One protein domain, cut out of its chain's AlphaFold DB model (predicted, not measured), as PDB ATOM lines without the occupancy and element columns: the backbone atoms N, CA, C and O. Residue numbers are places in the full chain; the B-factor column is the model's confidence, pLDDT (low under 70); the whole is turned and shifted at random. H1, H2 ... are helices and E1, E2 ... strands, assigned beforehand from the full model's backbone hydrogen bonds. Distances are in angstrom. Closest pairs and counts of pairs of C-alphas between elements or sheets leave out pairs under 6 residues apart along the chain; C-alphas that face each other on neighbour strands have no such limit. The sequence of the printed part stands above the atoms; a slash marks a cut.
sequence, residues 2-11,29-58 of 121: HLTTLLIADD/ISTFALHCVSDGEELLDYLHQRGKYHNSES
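What this domain is: This is residues 2 to 11 and 29 to 58 of the 121 residues of the protein "Response regulator" of uncultured Synechococcales cyanobacterium (UniProt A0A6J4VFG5). The model is a flat hook: a narrow ribbon of two parallel strands, E1 and E2 side by side, has one helix, H1, at the end where both strands finish. From the far end of H1, residues 49 to 58 fold back as a tail with no named element. The printed part has 40 residues with two named strands and one named helix, in the order E1, E2, H1; the sheet's order is E1, E2, and the class is mixed, helices and strands. It is only just compact, close to loose, with a radius of gyration of the C-alphas of 10.4 A, and the C-alphas span 28 by 22 by 11 A.

Where its parts are: Start at His 2 and go on to C-alpha 4 at (-45.516, 9.524, 3.217), where E1, residues 4 to 9, begins; it runs 16.4 A from first to last C-alpha, with z falling to -10.213 at Ala 9. After Asp 11 the numbering jumps to Ile 29. Find C-alpha 32 at (-49.194, 7.347, 1.160); from there E2, residues 32 to 37, runs 15.9 A to Val 37. H1, residues 40 to 48, begins at Gly 40 and runs 12.2 A to C-alpha 48 at (-31.649, 12.578, -7.336).

How they stand to each other: Begin with the sheet. E1 and E2 are parallel neighbours, with 24 degrees between their N-to-C directions. Look at C-alphas 4 and 32, which face each other at 4.7 A, and at C-alphas 9 and 37, which face each other at 4.9 A. Across this pair, N 8 and O 35 are within hydrogen-bond range at 2.8 A, and so are N 33 and O 4 at 2.8 A. Now turn to Leu 43 in H1. The closest C-alphas of E2 and H1 are those of Val 37 and Leu 43, 5.9 A apart. The closest C-alphas of E1 and H1 are those of Ala 9 and Leu 43, 6.4 A apart. In H1 every O i to N i+4 pair is within hydrogen-bond range.

The domain as a whole: The two C-alphas farthest apart in the domain are those of Ser 30 and Glu 41, at 28.6 A. Between Asp 11 and Ile 29 the printed part is cut: residues 12 to 28 are not printed, and C-alphas 11 and 29 stand 21.6 A apart across the gap. The link from E1 to E2 is the link across the cut, while E2 to H1 is a tight link of 2 residues. The mean pLDDT of the printed part is 90.5, and residue 2 is the one printed residue under 70.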
ATOM      1  N   HIS A   2     -48.523  14.996   7.001       62.03
ATOM      2  CA  HIS A   2     -47.684  14.898   5.806       62.03
ATOM      3  C   HIS A   2     -47.839  13.471   5.282       62.03
ATOM      4  O   HIS A   2     -47.609  12.534   6.046       62.03
ATOM      5  N   LEU A   3     -48.322  13.318   4.050       72.75
ATOM      6  CA  LEU A   3     -48.413  12.005   3.417       72.75
ATOM      7  C   LEU A   3     -46.997  11.478   3.187       72.75
ATOM      8  O   LEU A   3     -46.103  12.231   2.811       72.75
ATOM      9  N   THR A   4     -46.799  10.192   3.444       87.44
ATOM     10  CA  THR A   4     -45.516   9.524   3.217       87.44
ATOM     11  C   THR A   4     -45.410   9.177   1.736       87.44
ATOM     12  O   THR A   4     -46.350   8.633   1.175       87.44
ATOM     13  N   THR A   5     -44.303   9.468   1.060       93.12
ATOM     14  CA  THR A   5     -44.196   9.136  -0.370       93.12
ATOM     15  C   THR A   5     -43.748   7.691  -0.577       93.12
ATOM     16  O   THR A   5     -42.692   7.297  -0.070       93.12
ATOM     17  N   LEU A   6     -44.533   6.929  -1.343       94.12
ATOM     18  CA  LEU A   6     -44.188   5.604  -1.860       94.12
ATOM     19  C   LEU A   6     -43.926   5.724  -3.361       94.12
ATOM     20  O   LEU A   6     -44.796   6.168  -4.113       94.12
ATOM     21  N   LEU A   7     -42.718   5.349  -3.775       96.12
ATOM     22  CA  LEU A   7     -42.322   5.331  -5.177       96.12
ATOM     23  C   LEU A   7     -42.388   3.902  -5.708       96.12
ATOM     24  O   LEU A   7     -41.793   3.008  -5.113       96.12
ATOM     25  N   ILE A   8     -43.096   3.707  -6.812       94.69
ATOM     26  CA  ILE A   8     -43.226   2.435  -7.522       94.69
ATOM     27  C   ILE A   8     -42.407   2.554  -8.810       94.69
ATOM     28  O   ILE A   8     -42.614   3.493  -9.578       94.69
ATOM     29  N   ALA A   9     -41.445   1.659  -9.007       94.06
ATOM     30  CA  ALA A   9     -40.632   1.575 -10.213       94.06
ATOM     31  C   ALA A   9     -40.963   0.277 -10.944       94.06
ATOM     32  O   ALA A   9     -40.581  -0.792 -10.473       94.06
ATOM     33  N   ASP A  10     -41.706   0.413 -12.036       91.62
ATOM     34  CA  ASP A  10     -42.308  -0.677 -12.796       91.62
ATOM     35  C   ASP A  10     -42.630  -0.144 -14.200       91.62
ATOM     36  O   ASP A  10     -43.169   0.965 -14.342       91.62
ATOM     37  N   ASP A  11     -42.217  -0.866 -15.241       90.25
ATOM     38  CA  ASP A  11     -42.396  -0.428 -16.623       90.25
ATOM     39  C   ASP A  11     -43.787  -0.740 -17.184       90.25
ATOM     40  O   ASP A  11     -44.163  -0.151 -18.208       90.25
ATOM     41  N   ILE A  29     -54.033   4.581   1.186       70.38
ATOM     42  CA  ILE A  29     -53.947   5.883   0.486       70.38
ATOM     43  C   ILE A  29     -54.131   7.116   1.358       70.38
ATOM     44  O   ILE A  29     -53.681   8.203   1.012       70.38
ATOM     45  N   SER A  30     -54.745   6.961   2.528       70.88
ATOM     46  CA  SER A  30     -54.776   8.038   3.521       70.88
ATOM     47  C   SER A  30     -53.396   8.298   4.147       70.88
ATOM     48  O   SER A  30     -53.195   9.321   4.804       70.88
ATOM     49  N   THR A  31     -52.447   7.379   3.934       75.62
ATOM     50  CA  THR A  31     -51.092   7.387   4.496       75.62
ATOM     51  C   THR A  31     -50.034   7.708   3.444       75.62
ATOM     52  O   THR A  31     -49.076   8.424   3.761       75.62
ATOM     53  N   PHE A  32     -50.206   7.225   2.206       82.75
ATOM     54  CA  PHE A  32     -49.194   7.347   1.160       82.75
ATOM     55  C   PHE A  32     -49.589   8.250  -0.013       82.75
ATOM     56  O   PHE A  32     -50.678   8.143  -0.564       82.75
ATOM     57  N   ALA A  33     -48.648   9.095  -0.439       89.06
ATOM     58  CA  ALA A  33     -48.655   9.716  -1.759       89.06
ATOM     59  C   ALA A  33     -47.914   8.787  -2.732       89.06
ATOM     60  O   ALA A  33     -46.719   8.535  -2.558       89.06
ATOM     61  N   LEU A  34     -48.632   8.256  -3.722       90.81
ATOM     62  CA  LEU A  34     -48.117   7.251  -4.653       90.81
ATOM     63  C   LEU A  34     -47.573   7.908  -5.922       90.81
ATOM     64  O   LEU A  34     -48.290   8.646  -6.597       90.81
ATOM     65  N   HIS A  35     -46.327   7.601  -6.270       94.62
ATOM     66  CA  HIS A  35     -45.688   8.036  -7.511       94.62
ATOM     67  C   HIS A  35     -45.156   6.822  -8.269       94.62
ATOM     68  O   HIS A  35     -44.678   5.879  -7.645       94.62
ATOM     69  N   CYS A  36     -45.221   6.863  -9.601       94.69
ATOM     70  CA  CYS A  36     -44.753   5.788 -10.475       94.69
ATOM     71  C   CYS A  36     -43.662   6.306 -11.418       94.69
ATOM     72  O   CYS A  36     -43.736   7.448 -11.888       94.69
ATOM     73  N   VAL A  37     -42.671   5.465 -11.696       94.94
ATOM     74  CA  VAL A  37     -41.605   5.678 -12.684       94.94
ATOM     75  C   VAL A  37     -41.430   4.406 -13.501       94.94
ATOM     76  O   VAL A  37     -41.623   3.318 -12.971       94.94
ATOM     77  N   SER A  38     -41.079   4.549 -14.776       92.25
ATOM     78  CA  SER A  38     -41.219   3.452 -15.746       92.25
ATOM     79  C   SER A  38     -39.927   2.716 -16.091       92.25
ATOM     80  O   SER A  38     -39.938   1.832 -16.939       92.25
ATOM     81  N   ASP A  39     -38.795   3.115 -15.511       92.00
ATOM     82  CA  ASP A  39     -37.520   2.417 -15.663       92.00
ATOM     83  C   ASP A  39     -36.512   2.846 -14.579       92.00
ATOM     84  O   ASP A  39     -36.739   3.777 -13.794       92.00
ATOM     85  N   GLY A  40     -35.358   2.171 -14.545       91.31
ATOM     86  CA  GLY A  40     -34.273   2.479 -13.612       91.31
ATOM     87  C   GLY A  40     -33.652   3.877 -13.772       91.31
ATOM     88  O   GLY A  40     -33.086   4.399 -12.813       91.31
ATOM     89  N   GLU A  41     -33.739   4.513 -14.944       93.19
ATOM     90  CA  GLU A  41     -33.224   5.872 -15.157       93.19
ATOM     91  C   GLU A  41     -34.167   6.903 -14.562       93.19
ATOM     92  O   GLU A  41     -33.723   7.757 -13.797       93.19
ATOM     93  N   GLU A  42     -35.464   6.770 -14.836       94.94
ATOM     94  CA  GLU A  42     -36.495   7.595 -14.225       94.94
ATOM     95  C   GLU A  42     -36.496   7.453 -12.701       94.94
ATOM     96  O   GLU A  42     -36.621   8.455 -11.995       94.94
ATOM     97  N   LEU A  43     -36.269   6.242 -12.179       95.56
ATOM     98  CA  LEU A  43     -36.079   6.010 -10.747       95.56
ATOM     99  C   LEU A  43     -34.898   6.811 -10.189       95.56
ATOM    100  O   LEU A  43     -35.056   7.551  -9.216       95.56
ATOM    101  N   LEU A  44     -33.714   6.702 -10.793       95.31
ATOM    102  CA  LEU A  44     -32.532   7.425 -10.320       95.31
ATOM    103  C   LEU A  44     -32.685   8.943 -10.468       95.31
ATOM    104  O   LEU A  44     -32.292   9.690  -9.567       95.31
ATOM    105  N   ASP A  45     -33.289   9.413 -11.556       96.31
ATOM    106  CA  ASP A  45     -33.575  10.828 -11.758       96.31
ATOM    107  C   ASP A  45     -34.591  11.353 -10.741       96.31
ATOM    108  O   ASP A  45     -34.394  12.448 -10.208       96.31
ATOM    109  N   TYR A  46     -35.614  10.572 -10.385       97.44
ATOM    110  CA  TYR A  46     -36.549  10.912  -9.311       97.44
ATOM    111  C   TYR A  46     -35.816  11.045  -7.970       97.44
ATOM    112  O   TYR A  46     -35.938  12.058  -7.272       97.44
ATOM    113  N   LEU A  47     -35.009  10.044  -7.608       96.94
ATOM    114  CA  LEU A  47     -34.293  10.000  -6.329       96.94
ATOM    115  C   LEU A  47     -33.248  11.108  -6.192       96.94
ATOM    116  O   LEU A  47     -33.046  11.650  -5.104       96.94
ATOM    117  N   HIS A  48     -32.601  11.475  -7.295       96.25
ATOM    118  CA  HIS A  48     -31.649  12.578  -7.336       96.25
ATOM    119  C   HIS A  48     -32.279  13.941  -7.636       96.25
ATOM    120  O   HIS A  48     -31.542  14.928  -7.655       96.25
ATOM    121  N   GLN A  49     -33.599  14.004  -7.843       95.81
ATOM    122  CA  GLN A  49     -34.343  15.223  -8.175       95.81
ATOM    123  C   GLN A  49     -33.785  15.910  -9.435       95.81
ATOM    124  O   GLN A  49     -33.446  17.096  -9.441       95.81
ATOM    125  N   ARG A  50     -33.629  15.137 -10.513       96.00
ATOM    126  CA  ARG A  50     -33.096  15.574 -11.811       96.00
ATOM    127  C   ARG A  50     -34.204  15.675 -12.859       96.00
ATOM    128  O   ARG A  50     -35.281  15.096 -12.726       96.00
ATOM    129  N   GLY A  51     -33.932  16.433 -13.921       95.75
ATOM    130  CA  GLY A  51     -34.810  16.527 -15.087       95.75
ATOM    131  C   GLY A  51     -36.238  16.955 -14.733       95.75
ATOM    132  O   GLY A  51     -36.458  17.997 -14.104       95.75
ATOM    133  N   LYS A  52     -37.220  16.139 -15.135       95.88
ATOM    134  CA  LYS A  52     -38.645  16.398 -14.872       95.88
ATOM    135  C   LYS A  52     -39.022  16.312 -13.381       95.88
ATOM    136  O   LYS A  52     -40.068  16.832 -13.012       95.88
ATOM    137  N   TYR A  53     -38.150  15.760 -12.531       96.56
ATOM    138  CA  TYR A  53     -38.369  15.564 -11.091       96.56
ATOM    139  C   TYR A  53     -37.644  16.583 -10.199       96.56
ATOM    140  O   TYR A  53     -37.488  16.359  -9.006       96.56
ATOM    141  N   HIS A  54     -37.166  17.703 -10.750       94.75
ATOM    142  CA  HIS A  54     -36.425  18.713  -9.977       94.75
ATOM    143  C   HIS A  54     -37.268  19.449  -8.919       94.75
ATOM    144  O   HIS A  54     -36.710  20.110  -8.042       94.75
ATOM    145  N   ASN A  55     -38.598  19.401  -9.030       93.56
ATOM    146  CA  ASN A  55     -39.504  20.047  -8.090       93.56
ATOM    147  C   ASN A  55     -40.002  19.036  -7.049       93.56
ATOM    148  O   ASN A  55     -40.836  18.180  -7.344       93.56
ATOM    149  N   SER A  56     -39.548  19.201  -5.807       88.56
ATOM    150  CA  SER A  56     -39.905  18.333  -4.685       88.56
ATOM    151  C   SER A  56     -41.365  18.445  -4.236       88.56
ATOM    152  O   SER A  56     -41.822  17.599  -3.478       88.56
ATOM    153  N   GLU A  57     -42.113  19.471  -4.655       89.62
ATOM    154  CA  GLU A  57     -43.558  19.530  -4.387       89.62
ATOM    155  C   GLU A  57     -44.334  18.554  -5.278       89.62
ATOM    156  O   GLU A  57     -45.270  17.906  -4.815       89.62
ATOM    157  N   SER A  58     -43.929  18.414  -6.546       91.31
ATOM    158  CA  SER A  58     -44.531  17.465  -7.495       91.31
ATOM    159  C   SER A  58     -43.878  16.085  -7.473       91.31
ATOM    160  O   SER A  58     -44.453  15.116  -7.965       91.31
TER     161      SER A  58